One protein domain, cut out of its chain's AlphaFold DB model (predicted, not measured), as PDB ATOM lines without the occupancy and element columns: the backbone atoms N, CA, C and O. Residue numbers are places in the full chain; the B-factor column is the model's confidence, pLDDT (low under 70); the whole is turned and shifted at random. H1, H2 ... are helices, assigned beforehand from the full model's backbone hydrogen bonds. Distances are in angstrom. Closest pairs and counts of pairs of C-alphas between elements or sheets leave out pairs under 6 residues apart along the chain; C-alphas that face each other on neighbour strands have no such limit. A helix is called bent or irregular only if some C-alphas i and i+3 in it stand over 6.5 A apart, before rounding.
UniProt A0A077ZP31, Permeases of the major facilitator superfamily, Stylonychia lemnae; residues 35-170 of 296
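What this domain is: This is residues 35 to 170 of the 296 residues of the protein "Permeases of the major facilitator superfamily" of Stylonychia lemnae (UniProt A0A077ZP31). What shape do these coordinates make? It is an elongated bundle of long helices, with H1 running through the middle and H2, the two arms H3a and H3b of the bent helix H3, and H4 packed round it; little H5 follows at the end of H4, and residues 69 to 74 stick out at the turn from H1 to H2. What is it made of? The printed part has 136 residues with five named helices, H1 to H5 in order, and no named strand: the class is all helix. How spread out is it? It is only just compact, close to loose, with a radius of gyration of the C-alphas of 16.9 A and spans of 53 by 27 by 25 A.

How they stand to each other: What does the first helix meet? The hub is H1, residues 35 to 70, which touches H2, residues 76 to 105, opposite ways at a shallow tilt of 2 degrees; their closest C-alphas, of Leu 45 and Cys 98, are 6.4 A apart. H1 is irregular, but only just: C-alphas 61 and 64 are 6.7 A apart, and it has a kink of 34 degrees near residue 64. Where does the bent helix go? H3, residues 110 to 138, was assigned as one helix by its hydrogen bonds but is bent, with C-alphas 126 and 129 6.6 A apart, into arms H3a, residues 110 to 126, and H3b, residues 129 to 138. With residues 42 to 57 alone H1 touches H3a, the same way at a shallow tilt of 27 degrees, closest at the C-alphas of Phe 50 and Gly 124, 4.0 A; with residues 54 to 62 alone it touches H3b, at a steep tilt of 57 degrees, closest at those of Cys 58 and Gly 132, 4.2 A. H1, H2 and H3a form an up-and-down bundle, each running against the one before it, and H1 with H2 and H2 with H3a are helical hairpins. What comes last? H4, residues 141 to 162, touches H1 opposite ways at a shallow tilt of 13 degrees, closest at the C-alphas of Ala 44 and Thr 159, 5.1 A, and is apart from H2 and H3a. H5, residues 166 to 169, is close to H2 but not clearly touching, with the C-alphas of Ile 101 and Val 167 7.6 A apart. How complete are the helix backbones? Every O i to N i+4 pair is within hydrogen-bond range in H2, H3a and H3b, against 30 of 32 in H1 and 17 of 18 in H4; H5 is too short for such a pair.

Where its parts are: Where does the first helix begin? C-alpha 35 of H1 is at (20.772, 15.054, 39.523), and H1 measures 51.5 A from first to last C-alpha. How long are the others? H2 measures 42.7 A, H3a 24.4 A, H3b 14.5 A, H4 32.1 A and H5 4.8 A. Where does the last one end? C-alpha 169 of H5 is at (4.535, 13.258, 29.478).

The domain as a whole: How large is it? The two C-alphas farthest apart, of Arg 35 and Thr 73, are 55.3 A from each other. Are there cuts or long links? The printed part has no cut, and the four links between the helices are tight. Where is confidence low? The mean pLDDT of the printed part is 88.6, and residue 170 alone is under 70.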
ATOM      1  N   ARG A  35      19.514  15.617  40.046       91.88
ATOM      2  CA  ARG A  35      20.772  15.054  39.523       91.88
ATOM      3  C   ARG A  35      20.738  13.522  39.431       91.88
ATOM      4  O   ARG A  35      21.435  12.946  38.596       91.88
ATOM      5  N   SER A  36      19.961  12.846  40.281       94.06
ATOM      6  CA  SER A  36      19.784  11.390  40.214       94.06
ATOM      7  C   SER A  36      19.009  10.951  38.966       94.06
ATOM      8  O   SER A  36      19.395   9.975  38.327       94.06
ATOM      9  N   GLU A  37      17.975  11.690  38.567       92.81
ATOM     10  CA  GLU A  37      17.166  11.402  37.379       92.81
ATOM     11  C   GLU A  37      17.950  11.644  36.094       92.81
ATOM     12  O   GLU A  37      17.928  10.800  35.201       92.81
ATOM     13  N   GLN A  38      18.733  12.724  36.037       92.38
ATOM     14  CA  GLN A  38      19.652  12.981  34.924       92.38
ATOM     15  C   GLN A  38      20.584  11.796  34.676       92.38
ATOM     16  O   GLN A  38      20.721  11.326  33.547       92.38
ATOM     17  N   LYS A  39      21.198  11.270  35.743       94.12
ATOM     18  CA  LYS A  39      22.075  10.097  35.648       94.12
ATOM     19  C   LYS A  39      21.325   8.864  35.147       94.12
ATOM     20  O   LYS A  39      21.885   8.125  34.344       94.12
ATOM     21  N   ARG A  40      20.080   8.652  35.587       94.81
ATOM     22  CA  ARG A  40      19.240   7.535  35.120       94.81
ATOM     23  C   ARG A  40      18.921   7.642  33.632       94.81
ATOM     24  O   ARG A  40      19.075   6.645  32.937       94.81
ATOM     25  N   ILE A  41      18.560   8.831  33.141       94.69
ATOM     26  CA  ILE A  41      18.300   9.073  31.712       94.69
ATOM     27  C   ILE A  41      19.561   8.788  30.893       94.69
ATOM     28  O   ILE A  41      19.516   8.001  29.954       94.69
ATOM     29  N   ILE A  42      20.706   9.360  31.282       94.50
ATOM     30  CA  ILE A  42      21.984   9.142  30.583       94.50
ATOM     31  C   ILE A  42      22.326   7.650  30.537       94.50
ATOM     32  O   ILE A  42      22.700   7.128  29.490       94.50
ATOM     33  N   PHE A  43      22.177   6.953  31.665       95.00
ATOM     34  CA  PHE A  43      22.460   5.526  31.751       95.00
ATOM     35  C   PHE A  43      21.509   4.696  30.877       95.00
ATOM     36  O   PHE A  43      21.971   3.790  30.187       95.00
ATOM     37  N   ALA A  44      20.219   5.043  30.835       94.62
ATOM     38  CA  ALA A  44      19.240   4.408  29.951       94.62
ATOM     39  C   ALA A  44      19.623   4.565  28.473       94.62
ATOM     40  O   ALA A  44      19.642   3.581  27.738       94.62
ATOM     41  N   LEU A  45      19.989   5.781  28.050       93.62
ATOM     42  CA  LEU A  45      20.386   6.069  26.668       93.62
ATOM     43  C   LEU A  45      21.657   5.307  26.266       93.62
ATOM     44  O   LEU A  45      21.703   4.727  25.182       93.62
ATOM     45  N   ILE A  46      22.665   5.271  27.147       94.12
ATOM     46  CA  ILE A  46      23.919   4.539  26.916       94.12
ATOM     47  C   ILE A  46      23.665   3.034  26.820       94.12
ATOM     48  O   ILE A  46      24.182   2.388  25.916       94.12
ATOM     49  N   ILE A  47      22.869   2.462  27.726       92.50
ATOM     50  CA  ILE A  47      22.543   1.031  27.694       92.50
ATOM     51  C   ILE A  47      21.774   0.677  26.424       92.50
ATOM     52  O   ILE A  47      22.133  -0.284  25.745       92.50
ATOM     53  N   SER A  48      20.739   1.456  26.102       91.69
ATOM     54  CA  SER A  48      19.890   1.219  24.935       91.69
ATOM     55  C   SER A  48      20.720   1.168  23.656       91.69
ATOM     56  O   SER A  48      20.662   0.195  22.900       91.69
ATOM     57  N   THR A  49      21.587   2.165  23.470       91.38
ATOM     58  CA  THR A  49      22.476   2.214  22.311       91.38
ATOM     59  C   THR A  49      23.556   1.154  22.305       91.38
ATOM     60  O   THR A  49      23.801   0.561  21.255       91.38
ATOM     61  N   PHE A  50      24.188   0.897  23.451       92.19
ATOM     62  CA  PHE A  50      25.204  -0.140  23.578       92.19
ATOM     63  C   PHE A  50      24.666  -1.487  23.094       92.19
ATOM     64  O   PHE A  50      25.296  -2.144  22.265       92.19
ATOM     65  N   PHE A  51      23.487  -1.884  23.581       91.00
ATOM     66  CA  PHE A  51      22.896  -3.164  23.205       91.00
ATOM     67  C   PHE A  51      22.414  -3.174  21.761       91.00
ATOM     68  O   PHE A  51      22.700  -4.140  21.060       91.00
ATOM     69  N   ALA A  52      21.734  -2.125  21.301       88.88
ATOM     70  CA  ALA A  52      21.192  -2.122  19.950       88.88
ATOM     71  C   ALA A  52      22.285  -2.149  18.870       88.88
ATOM     72  O   ALA A  52      22.228  -2.977  17.961       88.88
ATOM     73  N   LEU A  53      23.314  -1.305  19.004       88.56
ATOM     74  CA  LEU A  53      24.429  -1.272  18.053       88.56
ATOM     75  C   LEU A  53      25.335  -2.498  18.204       88.56
ATOM     76  O   LEU A  53      25.761  -3.087  17.213       88.56
ATOM     77  N   GLY A  54      25.592  -2.940  19.439       88.75
ATOM     78  CA  GLY A  54      26.394  -4.136  19.686       88.75
ATOM     79  C   GLY A  54      25.756  -5.406  19.122       88.75
ATOM     80  O   GLY A  54      26.458  -6.272  18.608       88.75
ATOM     81  N   GLN A  55      24.429  -5.524  19.160       87.81
ATOM     82  CA  GLN A  55      23.720  -6.666  18.579       87.81
ATOM     83  C   GLN A  55      23.771  -6.699  17.065       87.81
ATOM     84  O   GLN A  55      23.826  -7.789  16.499       87.81
ATOM     85  N   TYR A  56      23.760  -5.539  16.414       86.06
ATOM     86  CA  TYR A  56      23.945  -5.487  14.974       86.06
ATOM     87  C   TYR A  56      25.297  -6.097  14.579       86.06
ATOM     88  O   TYR A  56      25.334  -7.022  13.767       86.06
ATOM     89  N   GLU A  57      26.379  -5.666  15.231       84.81
ATOM     90  CA  GLU A  57      27.723  -6.200  14.976       84.81
ATOM     91  C   GLU A  57      27.876  -7.660  15.405       84.81
ATOM     92  O   GLU A  57      28.615  -8.436  14.798       84.81
ATOM     93  N   CYS A  58      27.130  -8.084  16.427       86.94
ATOM     94  CA  CYS A  58      27.004  -9.505  16.704       86.94
ATOM     95  C   CYS A  58      26.402 -10.218  15.485       86.94
ATOM     96  O   CYS A  58      27.016 -11.138  14.955       86.94
ATOM     97  N   MET A  59      25.215  -9.803  15.024       84.25
ATOM     98  CA  MET A  59      24.503 -10.456  13.921       84.25
ATOM     99  C   MET A  59      25.312 -10.469  12.623       84.25
ATOM    100  O   MET A  59      25.327 -11.504  11.953       84.25
ATOM    101  N   SER A  60      26.008  -9.379  12.283       81.19
ATOM    102  CA  SER A  60      26.859  -9.292  11.088       81.19
ATOM    103  C   SER A  60      27.951 -10.375  11.097       81.19
ATOM    104  O   SER A  60      28.133 -11.070  10.093       81.19
ATOM    105  N   ALA A  61      28.578 -10.622  12.254       81.06
ATOM    106  CA  ALA A  61      29.592 -11.661  12.427       81.06
ATOM    107  C   ALA A  61      29.043 -13.093  12.246       81.06
ATOM    108  O   ALA A  61      29.767 -13.988  11.810       81.06
ATOM    109  N   PHE A  62      27.759 -13.332  12.541       82.88
ATOM    110  CA  PHE A  62      27.140 -14.661  12.414       82.88
ATOM    111  C   PHE A  62      26.500 -14.951  11.073       82.88
ATOM    112  O   PHE A  62      26.441 -16.111  10.649       82.88
ATOM    113  N   PHE A  63      25.925 -13.926  10.452       82.62
ATOM    114  CA  PHE A  63      25.008 -14.135   9.344       82.62
ATOM    115  C   PHE A  63      25.733 -14.721   8.128       82.62
ATOM    116  O   PHE A  63      25.197 -15.602   7.456       82.62
ATOM    117  N   ILE A  64      26.986 -14.312   7.908       83.19
ATOM    118  CA  ILE A  64      27.832 -14.827   6.826       83.19
ATOM    119  C   ILE A  64      28.121 -16.334   7.013       83.19
ATOM    120  O   ILE A  64      27.719 -17.110   6.138       83.19
ATOM    121  N   PRO A  65      28.713 -16.807   8.136       83.00
ATOM    122  CA  PRO A  65      28.907 -18.241   8.382       83.00
ATOM    123  C   PRO A  65      27.629 -19.074   8.255       83.00
ATOM    124  O   PRO A  65      27.639 -20.175   7.701       83.00
ATOM    125  N   PHE A  66      26.506 -18.553   8.753       85.25
ATOM    126  CA  PHE A  66      25.232 -19.252   8.665       85.25
ATOM    127  C   PHE A  66      24.745 -19.431   7.242       85.25
ATOM    128  O   PHE A  66      24.332 -20.531   6.863       85.25
ATOM    129  N   LYS A  67      24.773 -18.339   6.479       89.94
ATOM    130  CA  LYS A  67      24.347 -18.327   5.093       89.94
ATOM    131  C   LYS A  67      25.177 -19.316   4.284       89.94
ATOM    132  O   LYS A  67      24.598 -20.118   3.560       89.94
ATOM    133  N   VAL A  68      26.500 -19.329   4.466       88.50
ATOM    134  CA  VAL A  68      27.395 -20.274   3.774       88.50
ATOM    135  C   VAL A  68      27.006 -21.724   4.075       88.50
ATOM    136  O   VAL A  68      27.003 -22.559   3.174       88.50
ATOM    137  N   LYS A  69      26.624 -22.020   5.322       89.56
ATOM    138  CA  LYS A  69      26.272 -23.377   5.757       89.56
ATOM    139  C   LYS A  69      24.871 -23.837   5.329       89.56
ATOM    140  O   LYS A  69      24.711 -25.010   5.009       89.56
ATOM    141  N   ASN A  70      23.862 -22.966   5.368       91.31
ATOM    142  CA  ASN A  70      22.449 -23.372   5.243       91.31
ATOM    143  C   ASN A  70      21.780 -22.891   3.952       91.31
ATOM    144  O   ASN A  70      20.818 -23.503   3.495       91.31
ATOM    145  N   HIS A  71      22.281 -21.810   3.352       93.38
ATOM    146  CA  HIS A  71      21.665 -21.162   2.196       93.38
ATOM    147  C   HIS A  71      22.720 -20.746   1.154       93.38
ATOM    148  O   HIS A  71      22.871 -19.555   0.865       93.38
ATOM    149  N   PRO A  72      23.444 -21.708   0.549       94.19
ATOM    150  CA  PRO A  72      24.521 -21.408  -0.400       94.19
ATOM    151  C   PRO A  72      24.030 -20.723  -1.687       94.19
ATOM    152  O   PRO A  72      24.826 -20.120  -2.397       94.19
ATOM    153  N   THR A  73      22.730 -20.801  -1.986       96.81
ATOM    154  CA  THR A  73      22.103 -20.157  -3.151       96.81
ATOM    155  C   THR A  73      21.939 -18.646  -3.000       96.81
ATOM    156  O   THR A  73      21.807 -17.952  -4.005       96.81
ATOM    157  N   ILE A  74      21.936 -18.126  -1.770       94.75
ATOM    158  CA  ILE A  74      21.867 -16.685  -1.517       94.75
ATOM    159  C   ILE A  74      23.233 -16.083  -1.864       94.75
ATOM    160  O   ILE A  74      24.268 -16.681  -1.576       94.75
ATOM    161  N   THR A  75      23.282 -14.910  -2.486       92.56
ATOM    162  CA  THR A  75      24.565 -14.240  -2.768       92.56
ATOM    163  C   THR A  75      25.003 -13.377  -1.585       92.56
ATOM    164  O   THR A  75      24.170 -12.878  -0.828       92.56
ATOM    165  N   ASP A  76      26.310 -13.161  -1.416       83.25
ATOM    166  CA  ASP A  76      26.816 -12.283  -0.343       83.25
ATOM    167  C   ASP A  76      26.318 -10.843  -0.513       83.25
ATOM    168  O   ASP A  76      26.052 -10.151   0.467       83.25
ATOM    169  N   PHE A  77      26.082 -10.422  -1.760       86.00
ATOM    170  CA  PHE A  77      25.461  -9.139  -2.075       86.00
ATOM    171  C   PHE A  77      24.040  -9.017  -1.506       86.00
ATOM    172  O   PHE A  77      23.715  -8.002  -0.895       86.00
ATOM    173  N   GLN A  78      23.193 -10.043  -1.667       89.81
ATOM    174  CA  GLN A  78      21.827 -10.032  -1.125       89.81
ATOM    175  C   GLN A  78      21.823  -9.948   0.402       89.81
ATOM    176  O   GLN A  78      21.041  -9.192   0.978       89.81
ATOM    177  N   VAL A  79      22.722 -10.694   1.049       84.31
ATOM    178  CA  VAL A  79      22.912 -10.639   2.502       84.31
ATOM    179  C   VAL A  79      23.355  -9.248   2.940       84.31
ATOM    180  O   VAL A  79      22.748  -8.674   3.839       84.31
ATOM    181  N   GLY A  80      24.385  -8.697   2.294       81.06
ATOM    182  CA  GLY A  80      24.919  -7.379   2.623       81.06
ATOM    183  C   GLY A  80      23.882  -6.272   2.452       81.06
ATOM    184  O   GLY A  80      23.764  -5.410   3.316       81.06
ATOM    185  N   LEU A  81      23.074  -6.328   1.388       86.56
ATOM    186  CA  LEU A  81      22.000  -5.364   1.152       86.56
ATOM    187  C   LEU A  81      20.908  -5.444   2.228       86.56
ATOM    188  O   LEU A  81      20.479  -4.410   2.737       86.56
ATOM    189  N   LEU A  82      20.484  -6.656   2.602       87.75
ATOM    190  CA  LEU A  82      19.487  -6.856   3.656       87.75
ATOM    191  C   LEU A  82      20.001  -6.366   5.018       87.75
ATOM    192  O   LEU A  82      19.300  -5.627   5.709       87.75
ATOM    193  N   MET A  83      21.227  -6.750   5.380       83.62
ATOM    194  CA  MET A  83      21.851  -6.352   6.642       83.62
ATOM    195  C   MET A  83      22.094  -4.845   6.696       83.62
ATOM    196  O   MET A  83      21.769  -4.225   7.702       83.62
ATOM    197  N   GLY A  84      22.575  -4.240   5.609       82.00
ATOM    198  CA  GLY A  84      22.797  -2.798   5.532       82.00
ATOM    199  C   GLY A  84      21.502  -1.988   5.613       82.00
ATOM    200  O   GLY A  84      21.463  -0.959   6.282       82.00
ATOM    201  N   PHE A  85      20.415  -2.462   4.992       86.75
ATOM    202  CA  PHE A  85      19.104  -1.823   5.134       86.75
ATOM    203  C   PHE A  85      18.597  -1.897   6.578       86.75
ATOM    204  O   PHE A  85      18.175  -0.885   7.136       86.75
ATOM    205  N   TYR A  86      18.667  -3.084   7.191       84.69
ATOM    206  CA  TYR A  86      18.274  -3.276   8.586       84.69
ATOM    207  C   TYR A  86      19.106  -2.399   9.531       84.69
ATOM    208  O   TYR A  86      18.536  -1.714  10.377       84.69
ATOM    209  N   GLN A  87      20.427  -2.354   9.329       83.94
ATOM    210  CA  GLN A  87      21.338  -1.487  10.071       83.94
ATOM    211  C   GLN A  87      20.912  -0.026   9.966       83.94
ATOM    212  O   GLN A  87      20.628   0.605  10.977       83.94
ATOM    213  N   GLY A  88      20.808   0.500   8.742       83.12
ATOM    214  CA  GLY A  88      20.485   1.906   8.523       83.12
ATOM    215  C   GLY A  88      19.131   2.299   9.116       83.12
ATOM    216  O   GLY A  88      18.983   3.399   9.648       83.12
ATOM    217  N   PHE A  89      18.153   1.389   9.074       87.50
ATOM    218  CA  PHE A  89      16.847   1.605   9.686       87.50
ATOM    219  C   PHE A  89      16.931   1.695  11.217       87.50
ATOM    220  O   PHE A  89      16.394   2.643  11.796       87.50
ATOM    221  N   VAL A  90      17.593   0.732  11.866       86.06
ATOM    222  CA  VAL A  90      17.736   0.682  13.332       86.06
ATOM    223  C   VAL A  90      18.550   1.870  13.833       86.06
ATOM    224  O   VAL A  90      18.098   2.590  14.725       86.06
ATOM    225  N   ASP A  91      19.694   2.122  13.203       84.69
ATOM    226  CA  ASP A  91      20.588   3.230  13.517       84.69
ATOM    227  C   ASP A  91      19.824   4.553  13.443       84.69
ATOM    228  O   ASP A  91      19.773   5.300  14.420       84.69
ATOM    229  N   GLY A  92      19.141   4.816  12.324       88.00
ATOM    230  CA  GLY A  92      18.382   6.050  12.129       88.00
ATOM    231  C   GLY A  92      17.364   6.318  13.242       88.00
ATOM    232  O   GLY A  92      17.312   7.428  13.769       88.00
ATOM    233  N   HIS A  93      16.598   5.303  13.651       89.50
ATOM    234  CA  HIS A  93      15.591   5.462  14.705       89.50
ATOM    235  C   HIS A  93      16.221   5.706  16.076       89.50
ATOM    236  O   HIS A  93      15.785   6.599  16.805       89.50
ATOM    237  N   ILE A  94      17.252   4.939  16.426       90.19
ATOM    238  CA  ILE A  94      17.887   5.025  17.742       90.19
ATOM    239  C   ILE A  94      18.643   6.340  17.888       90.19
ATOM    240  O   ILE A  94      18.500   7.000  18.920       90.19
ATOM    241  N   TYR A  95      19.388   6.756  16.860       89.38
ATOM    242  CA  TYR A  95      20.066   8.046  16.854       89.38
ATOM    243  C   TYR A  95      19.052   9.174  17.039       89.38
ATOM    244  O   TYR A  95      19.163   9.938  17.996       89.38
ATOM    245  N   VAL A  96      18.033   9.257  16.181       90.38
ATOM    246  CA  VAL A  96      17.058  10.356  16.235       90.38
ATOM    247  C   VAL A  96      16.350  10.410  17.590       90.38
ATOM    248  O   VAL A  96      16.297  11.480  18.195       90.38
ATOM    249  N   ALA A  97      15.877   9.274  18.111       91.50
ATOM    250  CA  ALA A  97      15.183   9.229  19.396       91.50
ATOM    251  C   ALA A  97      16.091   9.643  20.566       91.50
ATOM    252  O   ALA A  97      15.707  10.465  21.398       91.50
ATOM    253  N   CYS A  98      17.317   9.119  20.624       91.94
ATOM    254  CA  CYS A  98      18.227   9.421  21.724       91.94
ATOM    255  C   CYS A  98      18.742  10.863  21.681       91.94
ATOM    256  O   CYS A  98      18.822  11.506  22.727       91.94
ATOM    257  N   TYR A  99      19.057  11.393  20.492       91.75
ATOM    258  CA  TYR A  99      19.443  12.797  20.341       91.75
ATOM    259  C   TYR A  99      18.290  13.732  20.706       91.75
ATOM    260  O   TYR A  99      18.530  14.726  21.389       91.75
ATOM    261  N   ALA A 100      17.052  13.407  20.319       90.06
ATOM    262  CA  ALA A 100      15.880  14.192  20.696       90.06
ATOM    263  C   ALA A 100      15.725  14.267  22.224       90.06
ATOM    264  O   ALA A 100      15.673  15.369  22.768       90.06
ATOM    265  N   ILE A 101      15.767  13.119  22.915       91.50
ATOM    266  CA  ILE A 101      15.684  13.050  24.385       91.50
ATOM    267  C   ILE A 101      16.854  13.801  25.042       91.50
ATOM    268  O   ILE A 101      16.667  14.543  26.005       91.50
ATOM    269  N   ALA A 102      18.078  13.631  24.537       91.94
ATOM    270  CA  ALA A 102      19.253  14.289  25.102       91.94
ATOM    271  C   ALA A 102      19.195  15.821  24.946       91.94
ATOM    272  O   ALA A 102      19.578  16.556  25.855       91.94
ATOM    273  N   VAL A 103      18.717  16.321  23.806       89.31
ATOM    274  CA  VAL A 103      18.621  17.763  23.538       89.31
ATOM    275  C   VAL A 103      17.472  18.407  24.318       89.31
ATOM    276  O   VAL A 103      17.644  19.542  24.782       89.31
ATOM    277  N   SER A 104      16.350  17.698  24.490       87.62
ATOM    278  CA  SER A 104      15.186  18.185  25.239       87.62
ATOM    279  C   SER A 104      15.432  18.220  26.750       87.62
ATOM    280  O   SER A 104      15.086  19.204  27.394       87.62
ATOM    281  N   GLU A 105      16.078  17.197  27.321       89.31
ATOM    282  CA  GLU A 105      16.270  17.095  28.778       89.31
ATOM    283  C   GLU A 105      17.503  17.857  29.304       89.31
ATOM    284  O   GLU A 105      17.571  18.161  30.495       89.31
ATOM    285  N   PHE A 106      18.500  18.163  28.461       90.12
ATOM    286  CA  PHE A 106      19.797  18.696  28.916       90.12
ATOM    287  C   PHE A 106      20.206  20.015  28.252       90.12
ATOM    288  O   PHE A 106      21.314  20.110  27.729       90.12
ATOM    289  N   SER A 107      19.371  21.056  28.309       85.56
ATOM    290  CA  SER A 107      19.627  22.370  27.678       85.56
ATOM    291  C   SER A 107      21.013  22.967  27.972       85.56
ATOM    292  O   SER A 107      21.693  23.421  27.051       85.56
ATOM    293  N   GLN A 108      21.474  22.897  29.223       86.69
ATOM    294  CA  GLN A 108      22.739  23.507  29.652       86.69
ATOM    295  C   GLN A 108      23.990  22.712  29.237       86.69
ATOM    296  O   GLN A 108      25.020  23.309  28.934       86.69
ATOM    297  N   ASN A 109      23.907  21.375  29.189       86.56
ATOM    298  CA  ASN A 109      25.068  20.485  29.017       86.56
ATOM    299  C   ASN A 109      24.948  19.558  27.792       86.56
ATOM    300  O   ASN A 109      25.560  18.487  27.762       86.56
ATOM    301  N   ARG A 110      24.184  19.963  26.763       86.19
ATOM    302  CA  ARG A 110      23.873  19.143  25.570       86.19
ATOM    303  C   ARG A 110      25.103  18.451  24.985       86.19
ATOM    304  O   ARG A 110      25.086  17.246  24.761       86.19
ATOM    305  N   GLY A 111      26.186  19.200  24.770       83.94
ATOM    306  CA  GLY A 111      27.387  18.672  24.116       83.94
ATOM    307  C   GLY A 111      28.123  17.601  24.929       83.94
ATOM    308  O   GLY A 111      28.603  16.630  24.350       83.94
ATOM    309  N   GLU A 112      28.171  17.730  26.260       87.31
ATOM    310  CA  GLU A 112      28.806  16.721  27.120       87.31
ATOM    311  C   GLU A 112      27.985  15.425  27.134       87.31
ATOM    312  O   GLU A 112      28.537  14.329  27.020       87.31
ATOM    313  N   ILE A 113      26.657  15.544  27.234       89.50
ATOM    314  CA  ILE A 113      25.753  14.389  27.246       89.50
ATOM    315  C   ILE A 113      25.781  13.655  25.908       89.50
ATOM    316  O   ILE A 113      25.925  12.435  25.892       89.50
ATOM    317  N   ILE A 114      25.737  14.397  24.799       89.50
ATOM    318  CA  ILE A 114      25.910  13.847  23.453       89.50
ATOM    319  C   ILE A 114      27.253  13.116  23.335       89.50
ATOM    320  O   ILE A 114      27.297  12.010  22.807       89.50
ATOM    321  N   GLY A 115      28.340  13.676  23.874       86.94
ATOM    322  CA  GLY A 115      29.648  13.018  23.858       86.94
ATOM    323  C   GLY A 115      29.676  11.695  24.635       86.94
ATOM    324  O   GLY A 115      30.229  10.709  24.153       86.94
ATOM    325  N   LYS A 116      29.045  11.637  25.817       87.94
ATOM    326  CA  LYS A 116      28.929  10.392  26.606       87.94
ATOM    327  C   LYS A 116      28.082   9.340  25.895       87.94
ATOM    328  O   LYS A 116      28.416   8.159  25.925       87.94
ATOM    329  N   PHE A 117      27.002   9.782  25.267       90.25
ATOM    330  CA  PHE A 117      26.129   8.948  24.458       90.25
ATOM    331  C   PHE A 117      26.880   8.341  23.261       90.25
ATOM    332  O   PHE A 117      26.872   7.126  23.084       90.25
ATOM    333  N   GLU A 118      27.621   9.156  22.510       87.06
ATOM    334  CA  GLU A 118      28.473   8.703  21.403       87.06
ATOM    335  C   GLU A 118      29.574   7.739  21.841       87.06
ATOM    336  O   GLU A 118      29.808   6.736  21.168       87.06
ATOM    337  N   ALA A 119      30.191   7.973  23.000       87.06
ATOM    338  CA  ALA A 119      31.153   7.035  23.567       87.06
ATOM    339  C   ALA A 119      30.509   5.673  23.893       87.06
ATOM    340  O   ALA A 119      31.107   4.629  23.631       87.06
ATOM    341  N   GLY A 120      29.284   5.674  24.432       89.25
ATOM    342  CA  GLY A 120      28.508   4.456  24.688       89.25
ATOM    343  C   GLY A 120      28.193   3.679  23.409       89.25
ATOM    344  O   GLY A 120      28.364   2.461  23.367       89.25
ATOM    345  N   MET A 121      27.819   4.396  22.347       89.69
ATOM    346  CA  MET A 121      27.591   3.826  21.017       89.69
ATOM    347  C   MET A 121      28.846   3.183  20.440       89.69
ATOM    348  O   MET A 121      28.816   2.017  20.046       89.69
ATOM    349  N   GLY A 122      29.961   3.918  20.446       85.81
ATOM    350  CA  GLY A 122      31.251   3.405  19.998       85.81
ATOM    351  C   GLY A 122      31.650   2.145  20.759       85.81
ATOM    352  O   GLY A 122      32.018   1.144  20.153       85.81
ATOM    353  N   PHE A 123      31.487   2.150  22.083       87.75
ATOM    354  CA  PHE A 123      31.767   0.979  22.911       87.75
ATOM    355  C   PHE A 123      30.883  -0.232  22.558       87.75
ATOM    356  O   PHE A 123      31.377  -1.359  22.537       87.75
ATOM    357  N   GLY A 124      29.604  -0.012  22.231       89.75
ATOM    358  CA  GLY A 124      28.687  -1.059  21.766       89.75
ATOM    359  C   GLY A 124      29.157  -1.726  20.479       89.75
ATOM    360  O   GLY A 124      29.312  -2.947  20.447       89.75
ATOM    361  N   ILE A 125      29.465  -0.923  19.458       86.31
ATOM    362  CA  ILE A 125      29.982  -1.396  18.160       86.31
ATOM    363  C   ILE A 125      31.245  -2.243  18.366       86.31
ATOM    364  O   ILE A 125      31.379  -3.340  17.830       86.31
ATOM    365  N   MET A 126      32.152  -1.774  19.220       85.69
ATOM    366  CA  MET A 126      33.428  -2.441  19.471       85.69
ATOM    367  C   MET A 126      33.299  -3.777  20.196       85.69
ATOM    368  O   MET A 126      34.050  -4.709  19.911       85.69
ATOM    369  N   MET A 127      32.378  -3.865  21.156       87.62
ATOM    370  CA  MET A 127      32.151  -5.086  21.927       87.62
ATOM    371  C   MET A 127      31.265  -6.090  21.188       87.62
ATOM    372  O   MET A 127      31.346  -7.283  21.479       87.62
ATOM    373  N   GLY A 128      30.458  -5.637  20.226       88.31
ATOM    374  CA  GLY A 128      29.535  -6.480  19.472       88.31
ATOM    375  C   GLY A 128      30.224  -7.660  18.786       88.31
ATOM    376  O   GLY A 128      29.910  -8.809  19.087       88.31
ATOM    377  N   ALA A 129      31.221  -7.410  17.935       84.19
ATOM    378  CA  ALA A 129      31.896  -8.483  17.196       84.19
ATOM    379  C   ALA A 129      32.583  -9.535  18.106       84.19
ATOM    380  O   ALA A 129      32.322 -10.726  17.916       84.19
ATOM    381  N   PRO A 130      33.381  -9.171  19.136       85.56
ATOM    382  CA  PRO A 130      33.936 -10.144  20.083       85.56
ATOM    383  C   PRO A 130      32.877 -10.941  20.850       85.56
ATOM    384  O   PRO A 130      33.038 -12.150  21.044       85.56
ATOM    385  N   ILE A 131      31.788 -10.294  21.282       88.44
ATOM    386  CA  ILE A 131      30.683 -10.972  21.971       88.44
ATOM    387  C   ILE A 131      30.028 -11.973  21.019       88.44
ATOM    388  O   ILE A 131      29.829 -13.132  21.387       88.44
ATOM    389  N   GLY A 132      29.760 -11.563  19.780       85.62
ATOM    390  CA  GLY A 132      29.218 -12.441  18.757       85.62
ATOM    391  C   GLY A 132      30.134 -13.630  18.486       85.62
ATOM    392  O   GLY A 132      29.739 -14.781  18.647       85.62
ATOM    393  N   GLN A 133      31.410 -13.399  18.206       82.69
ATOM    394  CA  GLN A 133      32.353 -14.493  17.995       82.69
ATOM    395  C   GLN A 133      32.410 -15.459  19.191       82.69
ATOM    396  O   GLN A 133      32.425 -16.674  18.997       82.69
ATOM    397  N   THR A 134      32.358 -14.943  20.421       86.38
ATOM    398  CA  THR A 134      32.295 -15.758  21.643       86.38
ATOM    399  C   THR A 134      31.069 -16.676  21.636       86.38
ATOM    400  O   THR A 134      31.197 -17.894  21.777       86.38
ATOM    401  N   PHE A 135      29.880 -16.125  21.386       86.81
ATOM    402  CA  PHE A 135      28.645 -16.903  21.271       86.81
ATOM    403  C   PHE A 135      28.710 -17.954  20.148       86.81
ATOM    404  O   PHE A 135      28.166 -19.044  20.317       86.81
ATOM    405  N   SER A 136      29.424 -17.675  19.049       84.38
ATOM    406  CA  SER A 136      29.614 -18.624  17.935       84.38
ATOM    407  C   SER A 136      30.387 -19.881  18.304       84.38
ATOM    408  O   SER A 136      30.141 -20.942  17.733       84.38
ATOM    409  N   VAL A 137      31.295 -19.770  19.274       86.56
ATOM    410  CA  VAL A 137      32.112 -20.891  19.744       86.56
ATOM    411  C   VAL A 137      31.345 -21.730  20.764       86.56
ATOM    412  O   VAL A 137      31.451 -22.954  20.759       86.56
ATOM    413  N   PHE A 138      30.570 -21.085  21.640       89.25
ATOM    414  CA  PHE A 138      29.929 -21.760  22.771       89.25
ATOM    415  C   PHE A 138      28.538 -22.322  22.477       89.25
ATOM    416  O   PHE A 138      28.118 -23.266  23.144       89.25
ATOM    417  N   MET A 139      27.800 -21.745  21.530       90.88
ATOM    418  CA  MET A 139      26.389 -22.069  21.323       90.88
ATOM    419  C   MET A 139      26.115 -22.574  19.912       90.88
ATOM    420  O   MET A 139      26.741 -22.162  18.937       90.88
ATOM    421  N   SER A 140      25.132 -23.469  19.788       88.81
ATOM    422  CA  SER A 140      24.642 -23.861  18.470       88.81
ATOM    423  C   SER A 140      23.821 -22.731  17.846       88.81
ATOM    424  O   SER A 140      23.287 -21.859  18.536       88.81
ATOM    425  N   TYR A 141      23.715 -22.761  16.519       82.38
ATOM    426  CA  TYR A 141      23.145 -21.667  15.741       82.38
ATOM    427  C   TYR A 141      21.771 -21.164  16.234       82.38
ATOM    428  O   TYR A 141      21.639 -19.960  16.437       82.38
ATOM    429  N   PRO A 142      20.769 -22.020  16.521       86.12
ATOM    430  CA  PRO A 142      19.466 -21.545  16.994       86.12
ATOM    431  C   PRO A 142      19.522 -20.818  18.346       86.12
ATOM    432  O   PRO A 142      18.787 -19.855  18.560       86.12
ATOM    433  N   PHE A 143      20.407 -21.242  19.254       88.56
ATOM    434  CA  PHE A 143      20.519 -20.633  20.585       88.56
ATOM    435  C   PHE A 143      21.120 -19.231  20.542       88.56
ATOM    436  O   PHE A 143      20.808 -18.416  21.405       88.56
ATOM    437  N   ILE A 144      21.916 -18.919  19.521       87.81
ATOM    438  CA  ILE A 144      22.491 -17.585  19.329       87.81
ATOM    439  C   ILE A 144      21.387 -16.548  19.061       87.81
ATOM    440  O   ILE A 144      21.382 -15.489  19.684       87.81
ATOM    441  N   PHE A 145      20.395 -16.869  18.216       86.19
ATOM    442  CA  PHE A 145      19.239 -15.983  17.974       86.19
ATOM    443  C   PHE A 145      18.427 -15.766  19.235       86.19
ATOM    444  O   PHE A 145      18.020 -14.643  19.523       86.19
ATOM    445  N   PHE A 146      18.222 -16.836  20.002       89.94
ATOM    446  CA  PHE A 146      17.517 -16.741  21.270       89.94
ATOM    447  C   PHE A 146      18.288 -15.863  22.266       89.94
ATOM    448  O   PHE A 146      17.700 -14.997  22.907       89.94
ATOM    449  N   GLY A 147      19.614 -16.017  22.335       89.56
ATOM    450  CA  GLY A 147      20.497 -15.182  23.147       89.56
ATOM    451  C   GLY A 147      20.398 -13.697  22.791       89.56
ATOM    452  O   GLY A 147      20.190 -12.871  23.678       89.56
ATOM    453  N   PHE A 148      20.462 -13.345  21.503       88.94
ATOM    454  CA  PHE A 148      20.312 -11.946  21.080       88.94
ATOM    455  C   PHE A 148      18.905 -11.399  21.284       88.94
ATOM    456  O   PHE A 148      18.767 -10.259  21.722       88.94
ATOM    457  N   GLY A 149      17.870 -12.210  21.054       90.69
ATOM    458  CA  GLY A 149      16.492 -11.838  21.371       90.69
ATOM    459  C   GLY A 149      16.321 -11.507  22.856       90.69
ATOM    460  O   GLY A 149      15.737 -10.482  23.200       90.69
ATOM    461  N   MET A 150      16.913 -12.313  23.742       91.81
ATOM    462  CA  MET A 150      16.901 -12.052  25.183       91.81
ATOM    463  C   MET A 150      17.671 -10.781  25.553       91.81
ATOM    464  O   MET A 150      17.188 -10.006  26.376       91.81
ATOM    465  N   LEU A 151      18.825 -10.521  24.931       90.12
ATOM    466  CA  LEU A 151      19.574  -9.277  25.142       90.12
ATOM    467  C   LEU A 151      18.788  -8.039  24.666       90.12
ATOM    468  O   LEU A 151      18.860  -6.992  25.307       90.12
ATOM    469  N   LEU A 152      18.012  -8.148  23.577       90.00
ATOM    470  CA  LEU A 152      17.144  -7.071  23.073       90.00
ATOM    471  C   LEU A 152      16.032  -6.764  24.069       90.00
ATOM    472  O   LEU A 152      15.862  -5.622  24.488       90.00
ATOM    473  N   ILE A 153      15.301  -7.803  24.474       92.56
ATOM    474  CA  ILE A 153      14.210  -7.685  25.442       92.56
ATOM    475  C   ILE A 153      14.740  -7.103  26.755       92.56
ATOM    476  O   ILE A 153      14.123  -6.207  27.327       92.56
ATOM    477  N   PHE A 154      15.913  -7.551  27.201       92.62
ATOM    478  CA  PHE A 154      16.573  -7.010  28.380       92.62
ATOM    479  C   PHE A 154      16.856  -5.507  28.251       92.62
ATOM    480  O   PHE A 154      16.494  -4.749  29.149       92.62
ATOM    481  N   SER A 155      17.431  -5.055  27.133       92.50
ATOM    482  CA  SER A 155      17.679  -3.628  26.874       92.50
ATOM    483  C   SER A 155      16.392  -2.793  26.911       92.50
ATOM    484  O   SER A 155      16.351  -1.731  27.540       92.50
ATOM    485  N   ILE A 156      15.307  -3.303  26.317       92.69
ATOM    486  CA  ILE A 156      13.990  -2.651  26.320       92.69
ATOM    487  C   ILE A 156      13.456  -2.522  27.750       92.69
ATOM    488  O   ILE A 156      13.070  -1.430  28.167       92.69
ATOM    489  N   ILE A 157      13.481  -3.608  28.526       95.56
ATOM    490  CA  ILE A 157      13.025  -3.614  29.923       95.56
ATOM    491  C   ILE A 157      13.836  -2.619  30.757       95.56
ATOM    492  O   ILE A 157      13.265  -1.816  31.494       95.56
ATOM    493  N   VAL A 158      15.165  -2.636  30.624       93.44
ATOM    494  CA  VAL A 158      16.050  -1.720  31.352       93.44
ATOM    495  C   VAL A 158      15.764  -0.268  30.974       93.44
ATOM    496  O   VAL A 158      15.683   0.582  31.859       93.44
ATOM    497  N   THR A 159      15.541   0.017  29.692       93.31
ATOM    498  CA  THR A 159      15.185   1.361  29.221       93.31
ATOM    499  C   THR A 159      13.857   1.822  29.820       93.31
ATOM    500  O   THR A 159      13.800   2.921  30.361       93.31
ATOM    501  N   ILE A 160      12.823   0.974  29.815       93.88
ATOM    502  CA  ILE A 160      11.509   1.292  30.402       93.88
ATOM    503  C   ILE A 160      11.616   1.570  31.909       93.88
ATOM    504  O   ILE A 160      10.977   2.486  32.413       93.88
ATOM    505  N   ILE A 161      12.431   0.806  32.643       95.62
ATOM    506  CA  ILE A 161      12.595   0.978  34.097       95.62
ATOM    507  C   ILE A 161      13.407   2.240  34.434       95.62
ATOM    508  O   ILE A 161      13.157   2.922  35.437       95.62
ATOM    509  N   LEU A 162      14.438   2.538  33.645       95.19
ATOM    510  CA  LEU A 162      15.348   3.641  33.933       95.19
ATOM    511  C   LEU A 162      14.817   4.991  33.464       95.19
ATOM    512  O   LEU A 162      15.089   5.987  34.142       95.19
ATOM    513  N   LEU A 163      14.086   5.029  32.347       95.06
ATOM    514  CA  LEU A 163      13.566   6.265  31.781       95.06
ATOM    515  C   LEU A 163      12.382   6.767  32.632       95.06
ATOM    516  O   LEU A 163      11.404   6.046  32.814       95.06
ATOM    517  N   PRO A 164      12.453   7.982  33.203       92.56
ATOM    518  CA  PRO A 164      11.389   8.485  34.059       92.56
ATOM    519  C   PRO A 164      10.150   8.857  33.234       92.56
ATOM    520  O   PRO A 164      10.269   9.472  32.175       92.56
ATOM    521  N   ASN A 165       8.956   8.562  33.766       90.38
ATOM    522  CA  ASN A 165       7.665   8.783  33.091       90.38
ATOM    523  C   ASN A 165       7.464  10.213  32.566       90.38
ATOM    524  O   ASN A 165       6.773  10.397  31.569       90.38
ATOM    525  N   ARG A 166       8.089  11.219  33.187       87.00
ATOM    526  CA  ARG A 166       8.004  12.615  32.734       87.00
ATOM    527  C   ARG A 166       8.532  12.823  31.307       87.00
ATOM    528  O   ARG A 166       7.980  13.631  30.578       87.00
ATOM    529  N   VAL A 167       9.552  12.057  30.890       87.38
ATOM    530  CA  VAL A 167      10.100  12.125  29.521       87.38
ATOM    531  C   VAL A 167       9.015  11.746  28.510       87.38
ATOM    532  O   VAL A 167       9.009  12.244  27.392       87.38
ATOM    533  N   ASN A 168       8.060  10.908  28.926       82.62
ATOM    534  CA  ASN A 168       6.915  10.506  28.119       82.62
ATOM    535  C   ASN A 168       5.740  11.504  28.192       82.62
ATOM    536  O   ASN A 168       4.933  11.556  27.274       82.62
ATOM    537  N   GLN A 169       5.628  12.290  29.270       79.62
ATOM    538  CA  GLN A 169       4.535  13.258  29.478       79.62
ATOM    539  C   GLN A 169       4.790  14.599  28.775       79.62
ATOM    540  O   GLN A 169       3.854  15.255  28.324       79.62
ATOM    541  N   ASN A 170       6.059  14.979  28.608       61.78
ATOM    542  CA  ASN A 170       6.457  16.283  28.069       61.78
ATOM    543  C   ASN A 170       6.068  16.531  26.596       61.78
ATOM    544  O   ASN A 170       6.191  17.660  26.134       61.78
TER     545      ASN A 170